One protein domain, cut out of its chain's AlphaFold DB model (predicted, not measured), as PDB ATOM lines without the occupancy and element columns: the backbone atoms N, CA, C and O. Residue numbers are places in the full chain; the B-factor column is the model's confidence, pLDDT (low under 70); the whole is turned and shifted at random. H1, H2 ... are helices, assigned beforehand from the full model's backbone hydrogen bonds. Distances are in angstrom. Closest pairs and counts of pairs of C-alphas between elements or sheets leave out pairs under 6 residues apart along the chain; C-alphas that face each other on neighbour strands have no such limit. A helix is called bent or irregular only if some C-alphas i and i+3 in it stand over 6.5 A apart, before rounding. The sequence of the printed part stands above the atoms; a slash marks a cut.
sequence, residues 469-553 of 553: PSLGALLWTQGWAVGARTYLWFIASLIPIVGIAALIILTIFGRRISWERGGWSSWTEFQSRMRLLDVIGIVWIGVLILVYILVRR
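This is residues 469 to 553 of the 553 residues of the protein "Peptidase M23 family protein" of Candidatus Uhrbacteria bacterium GW2011_GWC2_53_7 (UniProt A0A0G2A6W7). A long helix, H4, makes the longest axis; short H1 crosses between it and kinked H3, and small H2 sits near the start of H3. Residues 542 to 553 stick out. The printed part has 85 residues with four named helices, H1 to H4 in chain order, and no named strand: all helix. It is elongated, 47 by 27 by 23 A, and only just loose, close to compact, with a radius of gyration of the C-alphas of 14.5 A.

H4, residues 523 to 552, measures 43.0 A, from C-alpha 523 at (-38.765, -33.116, 10.596) to C-alpha 552 at (-53.565, -68.204, 30.673). H3, residues 496 to 517, measures 27.5 A; it has a kink of 66 degrees near residue 509 and is irregular, C-alphas 508 and 511 being 7.7 A apart. H1 is residues 472 to 479, 10.6 A; H2 is residues 486 to 492, 10.4 A.

H4, with residues 530 to 537 alone, touches H1 about perpendicular, 85 degrees; their closest C-alphas, Gly 472 and Leu 533, are 4.0 A apart. H1 touches H3 at 84 degrees, about perpendicular; the closest C-alphas, Ala 473 and Gly 510, are 4.9 A apart. H2 is close to H3 but not clearly touching, C-alphas 492 and 499 being closest at 6.6 A. H2 and H4 are apart. Every O i to N i+4 pair is within hydrogen-bond range in H4, against 3 of 4 in H1, 16 of 18 in H3 and 1 of 3 in H2, where 2 of 4 O i to N i+3 pairs are.

The farthest C-alphas, Ser 521 and Arg 553, are 47.4 A apart. The printed part has no cut and no long link. The model's pLDDT is under 70 at residues 472 to 497 and 518.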
ATOM      1  N   PRO A 469     -51.102 -39.601  19.853       84.56
ATOM      2  CA  PRO A 469     -50.509 -40.613  20.710       84.56
ATOM      3  C   PRO A 469     -49.395 -41.375  19.981       84.56
ATOM      4  O   PRO A 469     -49.497 -41.654  18.779       84.56
ATOM      5  N   SER A 470     -48.339 -41.730  20.714       81.56
ATOM      6  CA  SER A 470     -47.247 -42.571  20.211       81.56
ATOM      7  C   SER A 470     -46.891 -43.683  21.175       81.56
ATOM      8  O   SER A 470     -46.500 -43.430  22.317       81.56
ATOM      9  N   LEU A 471     -46.938 -44.909  20.671       79.06
ATOM     10  CA  LEU A 471     -46.423 -46.083  21.365       79.06
ATOM     11  C   LEU A 471     -44.894 -46.142  21.261       79.06
ATOM     12  O   LEU A 471     -44.223 -46.614  22.172       79.06
ATOM     13  N   GLY A 472     -44.323 -45.581  20.195       68.75
ATOM     14  CA  GLY A 472     -42.888 -45.528  19.960       68.75
ATOM     15  C   GLY A 472     -42.115 -44.647  20.942       68.75
ATOM     16  O   GLY A 472     -40.972 -44.962  21.278       68.75
ATOM     17  N   ALA A 473     -42.730 -43.586  21.476       67.69
ATOM     18  CA  ALA A 473     -42.084 -42.746  22.489       67.69
ATOM     19  C   ALA A 473     -41.894 -43.466  23.837       67.69
ATOM     20  O   ALA A 473     -40.977 -43.125  24.592       67.69
ATOM     21  N   LEU A 474     -42.695 -44.505  24.113       68.94
ATOM     22  CA  LEU A 474     -42.455 -45.398  25.246       68.94
ATOM     23  C   LEU A 474     -41.128 -46.135  25.077       68.94
ATOM     24  O   LEU A 474     -40.373 -46.235  26.028       68.94
ATOM     25  N   LEU A 475     -40.795 -46.592  23.869       64.19
ATOM     26  CA  LEU A 475     -39.535 -47.294  23.604       64.19
ATOM     27  C   LEU A 475     -38.334 -46.338  23.568       64.19
ATOM     28  O   LEU A 475     -37.255 -46.682  24.048       64.19
ATOM     29  N   TRP A 476     -38.519 -45.117  23.056       60.22
ATOM     30  CA  TRP A 476     -37.450 -44.114  22.982       60.22
ATOM     31  C   TRP A 476     -36.940 -43.683  24.367       60.22
ATOM     32  O   TRP A 476     -35.736 -43.540  24.573       60.22
ATOM     33  N   THR A 477     -37.842 -43.543  25.345       54.59
ATOM     34  CA  THR A 477     -37.476 -43.208  26.736       54.59
ATOM     35  C   THR A 477     -36.815 -44.365  27.489       54.59
ATOM     36  O   THR A 477     -36.061 -44.119  28.428       54.59
ATOM     37  N   GLN A 478     -37.022 -45.608  27.047       46.19
ATOM     38  CA  GLN A 478     -36.392 -46.804  27.621       46.19
ATOM     39  C   GLN A 478     -35.031 -47.118  26.976       46.19
ATOM     40  O   GLN A 478     -34.201 -47.786  27.586       46.19
ATOM     41  N   GLY A 479     -34.793 -46.644  25.747       48.59
ATOM     42  CA  GLY A 479     -33.689 -47.115  24.914       48.59
ATOM     43  C   GLY A 479     -32.349 -46.399  25.082       48.59
ATOM     44  O   GLY A 479     -31.327 -47.076  25.088       48.59
ATOM     45  N   TRP A 480     -32.296 -45.063  25.159       44.50
ATOM     46  CA  TRP A 480     -31.035 -44.355  24.837       44.50
ATOM     47  C   TRP A 480     -30.635 -43.179  25.745       44.50
ATOM     48  O   TRP A 480     -29.566 -42.609  25.551       44.50
ATOM     49  N   ALA A 481     -31.413 -42.834  26.775       40.00
ATOM     50  CA  ALA A 481     -31.066 -41.717  27.671       40.00
ATOM     51  C   ALA A 481     -30.425 -42.135  29.008       40.00
ATOM     52  O   ALA A 481     -30.060 -41.272  29.806       40.00
ATOM     53  N   VAL A 482     -30.303 -43.432  29.309       40.81
ATOM     54  CA  VAL A 482     -29.978 -43.869  30.675       40.81
ATOM     55  C   VAL A 482     -29.090 -45.114  30.686       40.81
ATOM     56  O   VAL A 482     -29.504 -46.208  31.048       40.81
ATOM     57  N   GLY A 483     -27.809 -44.920  30.381       41.66
ATOM     58  CA  GLY A 483     -26.754 -45.881  30.717       41.66
ATOM     59  C   GLY A 483     -26.405 -45.948  32.216       41.66
ATOM     60  O   GLY A 483     -25.415 -46.579  32.558       41.66
ATOM     61  N   ALA A 484     -27.155 -45.300  33.128       39.41
ATOM     62  CA  ALA A 484     -26.753 -45.218  34.545       39.41
ATOM     63  C   ALA A 484     -27.870 -45.101  35.615       39.41
ATOM     64  O   ALA A 484     -27.569 -44.856  36.779       39.41
ATOM     65  N   ARG A 485     -29.161 -45.266  35.298       45.34
ATOM     66  CA  ARG A 485     -30.275 -45.091  36.272       45.34
ATOM     67  C   ARG A 485     -31.449 -46.068  36.093       45.34
ATOM     68  O   ARG A 485     -32.590 -45.748  36.413       45.34
ATOM     69  N   THR A 486     -31.201 -47.289  35.629       45.66
ATOM     70  CA  THR A 486     -32.263 -48.292  35.400       45.66
ATOM     71  C   THR A 486     -32.770 -49.011  36.662       45.66
ATOM     72  O   THR A 486     -33.726 -49.772  36.574       45.66
ATOM     73  N   TYR A 487     -32.244 -48.720  37.860       51.06
ATOM     74  CA  TYR A 487     -32.771 -49.299  39.110       51.06
ATOM     75  C   TYR A 487     -33.935 -48.510  39.737       51.06
ATOM     76  O   TYR A 487     -34.785 -49.105  40.397       51.06
ATOM     77  N   LEU A 488     -34.038 -47.194  39.501       50.44
ATOM     78  CA  LEU A 488     -35.125 -46.386  40.083       50.44
ATOM     79  C   LEU A 488     -36.459 -46.563  39.347       50.44
ATOM     80  O   LEU A 488     -37.512 -46.501  39.971       50.44
ATOM     81  N   TRP A 489     -36.426 -46.826  38.038       49.47
ATOM     82  CA  TRP A 489     -37.639 -47.024  37.234       49.47
ATOM     83  C   TRP A 489     -38.319 -48.369  37.516       49.47
ATOM     84  O   TRP A 489     -39.545 -48.448  37.539       49.47
ATOM     85  N   PHE A 490     -37.540 -49.407  37.835       47.50
ATOM     86  CA  PHE A 490     -38.069 -50.701  38.273       47.50
ATOM     87  C   PHE A 490     -38.786 -50.587  39.630       47.50
ATOM     88  O   PHE A 490     -39.881 -51.123  39.800       47.50
ATOM     89  N   ILE A 491     -38.229 -49.795  40.557       51.06
ATOM     90  CA  ILE A 491     -38.826 -49.514  41.874       51.06
ATOM     91  C   ILE A 491     -40.035 -48.564  41.760       51.06
ATOM     92  O   ILE A 491     -41.015 -48.744  42.476       51.06
ATOM     93  N   ALA A 492     -40.034 -47.616  40.817       49.22
ATOM     94  CA  ALA A 492     -41.192 -46.759  40.537       49.22
ATOM     95  C   ALA A 492     -42.343 -47.504  39.829       49.22
ATOM     96  O   ALA A 492     -43.504 -47.132  39.990       49.22
ATOM     97  N   SER A 493     -42.053 -48.590  39.101       52.09
ATOM     98  CA  SER A 493     -43.077 -49.444  38.475       52.09
ATOM     99  C   SER A 493     -43.822 -50.356  39.463       52.09
ATOM    100  O   SER A 493     -44.863 -50.911  39.121       52.09
ATOM    101  N   LEU A 494     -43.333 -50.474  40.706       52.44
ATOM    102  CA  LEU A 494     -43.977 -51.239  41.782       52.44
ATOM    103  C   LEU A 494     -45.136 -50.488  42.464       52.44
ATOM    104  O   LEU A 494     -45.829 -51.077  43.291       52.44
ATOM    105  N   ILE A 495     -45.395 -49.225  42.099       57.88
ATOM    106  CA  ILE A 495     -46.618 -48.510  42.485       57.88
ATOM    107  C   ILE A 495     -47.536 -48.467  41.253       57.88
ATOM    108  O   ILE A 495     -47.307 -47.648  40.357       57.88
ATOM    109  N   PRO A 496     -48.579 -49.319  41.178       68.88
ATOM    110  CA  PRO A 496     -49.356 -49.525  39.952       68.88
ATOM    111  C   PRO A 496     -49.972 -48.230  39.408       68.88
ATOM    112  O   PRO A 496     -50.052 -48.044  38.200       68.88
ATOM    113  N   ILE A 497     -50.329 -47.287  40.279       69.88
ATOM    114  CA  ILE A 497     -50.978 -46.029  39.886       69.88
ATOM    115  C   ILE A 497     -49.983 -45.059  39.226       69.88
ATOM    116  O   ILE A 497     -50.291 -44.456  38.199       69.88
ATOM    117  N   VAL A 498     -48.769 -44.938  39.774       70.88
ATOM    118  CA  VAL A 498     -47.748 -44.003  39.269       70.88
ATOM    119  C   VAL A 498     -47.157 -44.506  37.952       70.88
ATOM    120  O   VAL A 498     -46.954 -43.717  37.030       70.88
ATOM    121  N   GLY A 499     -46.956 -45.822  37.824       72.44
ATOM    122  CA  GLY A 499     -46.507 -46.439  36.576       72.44
ATOM    123  C   GLY A 499     -47.508 -46.253  35.434       72.44
ATOM    124  O   GLY A 499     -47.122 -45.857  34.336       72.44
ATOM    125  N   ILE A 500     -48.804 -46.460  35.700       78.00
ATOM    126  CA  ILE A 500     -49.864 -46.262  34.699       78.00
ATOM    127  C   ILE A 500     -49.963 -44.784  34.296       78.00
ATOM    128  O   ILE A 500     -49.999 -44.485  33.103       78.00
ATOM    129  N   ALA A 501     -49.930 -43.853  35.255       78.75
ATOM    130  CA  ALA A 501     -49.948 -42.419  34.959       78.75
ATOM    131  C   ALA A 501     -48.747 -41.989  34.096       78.75
ATOM    132  O   ALA A 501     -48.919 -41.264  33.118       78.75
ATOM    133  N   ALA A 502     -47.541 -42.483  34.395       78.56
ATOM    134  CA  ALA A 502     -46.349 -42.199  33.600       78.56
ATOM    135  C   ALA A 502     -46.455 -42.747  32.165       78.56
ATOM    136  O   ALA A 502     -46.083 -42.056  31.218       78.56
ATOM    137  N   LEU A 503     -47.004 -43.953  31.980       80.12
ATOM    138  CA  LEU A 503     -47.254 -44.522  30.651       80.12
ATOM    139  C   LEU A 503     -48.279 -43.691  29.861       80.12
ATOM    140  O   LEU A 503     -48.070 -43.423  28.676       80.12
ATOM    141  N   ILE A 504     -49.349 -43.221  30.507       83.00
ATOM    142  CA  ILE A 504     -50.353 -42.347  29.879       83.00
ATOM    143  C   ILE A 504     -49.719 -41.010  29.465       83.00
ATOM    144  O   ILE A 504     -49.873 -40.567  28.330       83.00
ATOM    145  N   ILE A 505     -48.925 -40.393  30.339       82.88
ATOM    146  CA  ILE A 505     -48.230 -39.138  30.025       82.88
ATOM    147  C   ILE A 505     -47.258 -39.328  28.854       82.88
ATOM    148  O   ILE A 505     -47.238 -38.514  27.933       82.88
ATOM    149  N   LEU A 506     -46.477 -40.410  28.843       83.19
ATOM    150  CA  LEU A 506     -45.517 -40.681  27.771       83.19
ATOM    151  C   LEU A 506     -46.185 -41.041  26.440       83.19
ATOM    152  O   LEU A 506     -45.652 -40.700  25.388       83.19
ATOM    153  N   THR A 507     -47.350 -41.686  26.458       84.88
ATOM    154  CA  THR A 507     -48.106 -41.959  25.224       84.88
ATOM    155  C   THR A 507     -48.708 -40.696  24.623       84.88
ATOM    156  O   THR A 507     -48.686 -40.562  23.402       84.88
ATOM    157  N   ILE A 508     -49.185 -39.757  25.449       85.25
ATOM    158  CA  ILE A 508     -49.809 -38.500  25.002       85.25
ATOM    159  C   ILE A 508     -48.759 -37.450  24.613       85.25
ATOM    160  O   ILE A 508     -48.855 -36.833  23.555       85.25
ATOM    161  N   PHE A 509     -47.742 -37.241  25.451       86.38
ATOM    162  CA  PHE A 509     -46.764 -36.157  25.286       86.38
ATOM    163  C   PHE A 509     -45.416 -36.614  24.725       86.38
ATOM    164  O   PHE A 509     -44.552 -35.783  24.441       86.38
ATOM    165  N   GLY A 510     -45.210 -37.917  24.535       84.56
ATOM    166  CA  GLY A 510     -43.915 -38.477  24.160       84.56
ATOM    167  C   GLY A 510     -43.344 -37.928  22.855       84.56
ATOM    168  O   GLY A 510     -42.157 -37.602  22.810       84.56
ATOM    169  N   ARG A 511     -44.169 -37.737  21.811       88.81
ATOM    170  CA  ARG A 511     -43.711 -37.117  20.549       88.81
ATOM    171  C   ARG A 511     -43.244 -35.683  20.753       88.81
ATOM    172  O   ARG A 511     -42.207 -35.309  20.214       88.81
ATOM    173  N   ARG A 512     -43.983 -34.897  21.541       87.31
ATOM    174  CA  ARG A 512     -43.642 -33.504  21.843       87.31
ATOM    175  C   ARG A 512     -42.333 -33.409  22.621       87.31
ATOM    176  O   ARG A 512     -41.417 -32.730  22.170       87.31
ATOM    177  N   ILE A 513     -42.213 -34.158  23.718       84.12
ATOM    178  CA  ILE A 513     -40.998 -34.194  24.547       84.12
ATOM    179  C   ILE A 513     -39.802 -34.650  23.710       84.12
ATOM    180  O   ILE A 513     -38.722 -34.062  23.776       84.12
ATOM    181  N   SER A 514     -39.992 -35.691  22.897       84.62
ATOM    182  CA  SER A 514     -38.935 -36.202  22.038       84.62
ATOM    183  C   SER A 514     -38.533 -35.206  20.960       84.62
ATOM    184  O   SER A 514     -37.363 -35.193  20.604       84.62
ATOM    185  N   TRP A 515     -39.457 -34.412  20.423       86.19
ATOM    186  CA  TRP A 515     -39.145 -33.386  19.433       86.19
ATOM    187  C   TRP A 515     -38.388 -32.202  20.052       86.19
ATOM    188  O   TRP A 515     -37.401 -31.750  19.485       86.19
ATOM    189  N   GLU A 516     -38.823 -31.724  21.219       82.06
ATOM    190  CA  GLU A 516     -38.217 -30.570  21.901       82.06
ATOM    191  C   GLU A 516     -36.824 -30.881  22.469       82.06
ATOM    192  O   GLU A 516     -35.964 -30.006  22.509       82.06
ATOM    193  N   ARG A 517     -36.589 -32.126  22.910       79.62
ATOM    194  CA  ARG A 517     -35.328 -32.537  23.559       79.62
ATOM    195  C   ARG A 517     -34.428 -33.416  22.697       79.62
ATOM    196  O   ARG A 517     -33.257 -33.594  23.022       79.62
ATOM    197  N   GLY A 518     -34.964 -34.025  21.644       67.81
ATOM    198  CA  GLY A 518     -34.187 -34.852  20.732       67.81
ATOM    199  C   GLY A 518     -33.478 -33.964  19.723       67.81
ATOM    200  O   GLY A 518     -34.120 -33.190  19.023       67.81
ATOM    201  N   GLY A 519     -32.153 -34.059  19.643       77.50
ATOM    202  CA  GLY A 519     -31.357 -33.362  18.630       77.50
ATOM    203  C   GLY A 519     -31.568 -33.948  17.231       77.50
ATOM    204  O   GLY A 519     -30.659 -34.561  16.680       77.50
ATOM    205  N   TRP A 520     -32.776 -33.828  16.681       81.31
ATOM    206  CA  TRP A 520     -33.135 -34.325  15.352       81.31
ATOM    207  C   TRP A 520     -32.563 -33.426  14.260       81.31
ATOM    208  O   TRP A 520     -32.595 -32.203  14.382       81.31
ATOM    209  N   SER A 521     -32.096 -34.022  13.160       76.56
ATOM    210  CA  SER A 521     -31.554 -33.244  12.039       76.56
ATOM    211  C   SER A 521     -32.649 -32.618  11.167       76.56
ATOM    212  O   SER A 521     -32.446 -31.557  10.582       76.56
ATOM    213  N   SER A 522     -33.823 -33.259  11.073       81.62
ATOM    214  CA  SER A 522     -34.942 -32.798  10.243       81.62
ATOM    215  C   SER A 522     -36.300 -33.362  10.690       81.62
ATOM    216  O   SER A 522     -36.387 -34.400  11.352       81.62
ATOM    217  N   TRP A 523     -37.389 -32.689  10.294       78.88
ATOM    218  CA  TRP A 523     -38.765 -33.116  10.596       78.88
ATOM    219  C   TRP A 523     -39.141 -34.454   9.940       78.88
ATOM    220  O   TRP A 523     -39.819 -35.286  10.543       78.88
ATOM    221  N   THR A 524     -38.681 -34.689   8.711       79.00
ATOM    222  CA  THR A 524     -38.945 -35.930   7.971       79.00
ATOM    223  C   THR A 524     -38.236 -37.124   8.601       79.00
ATOM    224  O   THR A 524     -38.843 -38.190   8.731       79.00
ATOM    225  N   GLU A 525     -36.991 -36.945   9.056       84.94
ATOM    226  CA  GLU A 525     -36.261 -37.968   9.808       84.94
ATOM    227  C   GLU A 525     -37.006 -38.339  11.095       84.94
ATOM    228  O   GLU A 525     -37.248 -39.522  11.351       84.94
ATOM    229  N   PHE A 526     -37.412 -37.333  11.873       87.50
ATOM    230  CA  PHE A 526     -38.184 -37.532  13.096       87.50
ATOM    231  C   PHE A 526     -39.469 -38.322  12.834       87.50
ATOM    232  O   PHE A 526     -39.725 -39.330  13.492       87.50
ATOM    233  N   GLN A 527     -40.255 -37.912  11.835       87.06
ATOM    234  CA  GLN A 527     -41.522 -38.562  11.512       87.06
ATOM    235  C   GLN A 527     -41.323 -40.018  11.063       87.06
ATOM    236  O   GLN A 527     -42.084 -40.897  11.470       87.06
ATOM    237  N   SER A 528     -40.296 -40.292  10.253       86.25
ATOM    238  CA  SER A 528     -39.975 -41.650   9.798       86.25
ATOM    239  C   SER A 528     -39.586 -42.559  10.964       86.25
ATOM    240  O   SER A 528     -40.107 -43.668  11.092       86.25
ATOM    241  N   ARG A 529     -38.700 -42.083  11.846       87.12
ATOM    242  CA  ARG A 529     -38.252 -42.851  13.015       87.12
ATOM    243  C   ARG A 529     -39.381 -43.063  14.020       87.12
ATOM    244  O   ARG A 529     -39.527 -44.168  14.530       87.12
ATOM    245  N   MET A 530     -40.226 -42.058  14.248       87.75
ATOM    246  CA  MET A 530     -41.386 -42.195  15.134       87.75
ATOM    247  C   MET A 530     -42.405 -43.206  14.612       87.75
ATOM    248  O   MET A 530     -42.858 -44.048  15.380       87.75
ATOM    249  N   ARG A 531     -42.707 -43.204  13.306       88.88
ATOM    250  CA  ARG A 531     -43.586 -44.221  12.704       88.88
ATOM    251  C   ARG A 531     -43.025 -45.633  12.856       88.88
ATOM    252  O   ARG A 531     -43.776 -46.546  13.177       88.88
ATOM    253  N   LEU A 532     -41.720 -45.812  12.652       88.81
ATOM    254  CA  LEU A 532     -41.061 -47.105  12.847       88.81
ATOM    255  C   LEU A 532     -41.191 -47.583  14.302       88.81
ATOM    256  O   LEU A 532     -41.575 -48.724  14.543       88.81
ATOM    257  N   LEU A 533     -40.924 -46.701  15.268       86.12
ATOM    258  CA  LEU A 533     -41.051 -47.023  16.689       86.12
ATOM    259  C   LEU A 533     -42.501 -47.324  17.090       86.12
ATOM    260  O   LEU A 533     -42.725 -48.222  17.897       86.12
ATOM    261  N   ASP A 534     -43.480 -46.619  16.520       88.00
ATOM    262  CA  ASP A 534     -44.901 -46.905  16.739       88.00
ATOM    263  C   ASP A 534     -45.275 -48.307  16.231       88.00
ATOM    264  O   ASP A 534     -45.923 -49.061  16.955       88.00
ATOM    265  N   VAL A 535     -44.813 -48.700  15.037       89.69
ATOM    266  CA  VAL A 535     -45.037 -50.052  14.491       89.69
ATOM    267  C   VAL A 535     -44.402 -51.118  15.384       89.69
ATOM    268  O   VAL A 535     -45.061 -52.101  15.723       89.69
ATOM    269  N   ILE A 536     -43.154 -50.913  15.814       87.75
ATOM    270  CA  ILE A 536     -42.467 -51.832  16.734       87.75
ATOM    271  C   ILE A 536     -43.247 -51.948  18.049       87.75
ATOM    272  O   ILE A 536     -43.458 -53.058  18.535       87.75
ATOM    273  N   GLY A 537     -43.719 -50.825  18.597       84.88
ATOM    274  CA  GLY A 537     -44.529 -50.795  19.813       84.88
ATOM    275  C   GLY A 537     -45.824 -51.598  19.681       84.88
ATOM    276  O   GLY A 537     -46.135 -52.400  20.560       84.88
ATOM    277  N   ILE A 538     -46.548 -51.450  18.567       87.69
ATOM    278  CA  ILE A 538     -47.783 -52.203  18.290       87.69
ATOM    279  C   ILE A 538     -47.502 -53.707  18.198       87.69
ATOM    280  O   ILE A 538     -48.197 -54.500  18.834       87.69
ATOM    281  N   VAL A 539     -46.471 -54.107  17.445       91.31
ATOM    282  CA  VAL A 539     -46.084 -55.522  17.305       91.31
ATOM    283  C   VAL A 539     -45.716 -56.113  18.664       91.31
ATOM    284  O   VAL A 539     -46.161 -57.208  19.002       91.31
ATOM    285  N   TRP A 540     -44.953 -55.379  19.473       86.12
ATOM    286  CA  TRP A 540     -44.522 -55.837  20.789       86.12
ATOM    287  C   TRP A 540     -45.697 -56.008  21.762       86.12
ATOM    288  O   TRP A 540     -45.784 -57.031  22.441       86.12
ATOM    289  N   ILE A 541     -46.651 -55.071  21.770       85.12
ATOM    290  CA  ILE A 541     -47.898 -55.200  22.543       85.12
ATOM    291  C   ILE A 541     -48.704 -56.416  22.070       85.12
ATOM    292  O   ILE A 541     -49.182 -57.187  22.901       85.12
ATOM    293  N   GLY A 542     -48.804 -56.640  20.758       90.62
ATOM    294  CA  GLY A 542     -49.458 -57.826  20.198       90.62
ATOM    295  C   GLY A 542     -48.814 -59.135  20.668       90.62
ATOM    296  O   GLY A 542     -49.522 -60.059  21.068       90.62
ATOM    297  N   VAL A 543     -47.479 -59.198  20.701       90.88
ATOM    298  CA  VAL A 543     -46.734 -60.354  21.229       90.88
ATOM    299  C   VAL A 543     -47.007 -60.556  22.719       90.88
ATOM    300  O   VAL A 543     -47.250 -61.684  23.134       90.88
ATOM    301  N   LEU A 544     -47.023 -59.490  23.525       86.06
ATOM    302  CA  LEU A 544     -47.333 -59.592  24.954       86.06
ATOM    303  C   LEU A 544     -48.756 -60.097  25.204       86.06
ATOM    304  O   LEU A 544     -48.952 -60.954  26.063       86.06
ATOM    305  N   ILE A 545     -49.737 -59.612  24.436       88.19
ATOM    306  CA  ILE A 545     -51.125 -60.086  24.509       88.19
ATOM    307  C   ILE A 545     -51.198 -61.566  24.123       88.19
ATOM    308  O   ILE A 545     -51.829 -62.351  24.830       88.19
ATOM    309  N   LEU A 546     -50.523 -61.973  23.044       92.00
ATOM    310  CA  LEU A 546     -50.482 -63.368  22.609       92.00
ATOM    311  C   LEU A 546     -49.852 -64.274  23.675       92.00
ATOM    312  O   LEU A 546     -50.429 -65.301  24.018       92.00
ATOM    313  N   VAL A 547     -48.705 -63.881  24.234       91.44
ATOM    314  CA  VAL A 547     -48.034 -64.614  25.319       91.44
ATOM    315  C   VAL A 547     -48.937 -64.703  26.546       91.44
ATOM    316  O   VAL A 547     -49.070 -65.778  27.118       91.44
ATOM    317  N   TYR A 548     -49.607 -63.615  26.927       89.69
ATOM    318  CA  TYR A 548     -50.546 -63.615  28.047       89.69
ATOM    319  C   TYR A 548     -51.712 -64.589  27.826       89.69
ATOM    320  O   TYR A 548     -52.050 -65.356  28.726       89.69
ATOM    321  N   ILE A 549     -52.295 -64.615  26.623       91.69
ATOM    322  CA  ILE A 549     -53.364 -65.560  26.268       91.69
ATOM    323  C   ILE A 549     -52.849 -67.005  26.302       91.69
ATOM    324  O   ILE A 549     -53.548 -67.878  26.811       91.69
ATOM    325  N   LEU A 550     -51.640 -67.257  25.788       90.19
ATOM    326  CA  LEU A 550     -51.022 -68.587  25.760       90.19
ATOM    327  C   LEU A 550     -50.604 -69.100  27.142       90.19
ATOM    328  O   LEU A 550     -50.580 -70.303  27.333       90.19
ATOM    329  N   VAL A 551     -50.253 -68.213  28.078       90.25
ATOM    330  CA  VAL A 551     -49.923 -68.574  29.471       90.25
ATOM    331  C   VAL A 551     -51.185 -68.771  30.316       90.25
ATOM    332  O   VAL A 551     -51.156 -69.500  31.303       90.25
ATOM    333  N   ARG A 552     -52.280 -68.085  29.970       88.25
ATOM    334  CA  ARG A 552     -53.565 -68.204  30.673       88.25
ATOM    335  C   ARG A 552     -54.350 -69.454  30.268       88.25
ATOM    336  O   ARG A 552     -55.126 -69.947  31.085       88.25
ATOM    337  N   ARG A 553     -54.222 -69.889  29.013       75.56
ATOM    338  CA  ARG A 553     -54.700 -71.200  28.552       75.56
ATOM    339  C   ARG A 553     -53.793 -72.295  29.085       75.56
ATOM    340  O   ARG A 553     -54.347 -73.372  29.385       75.56
TER     341      ARG A 553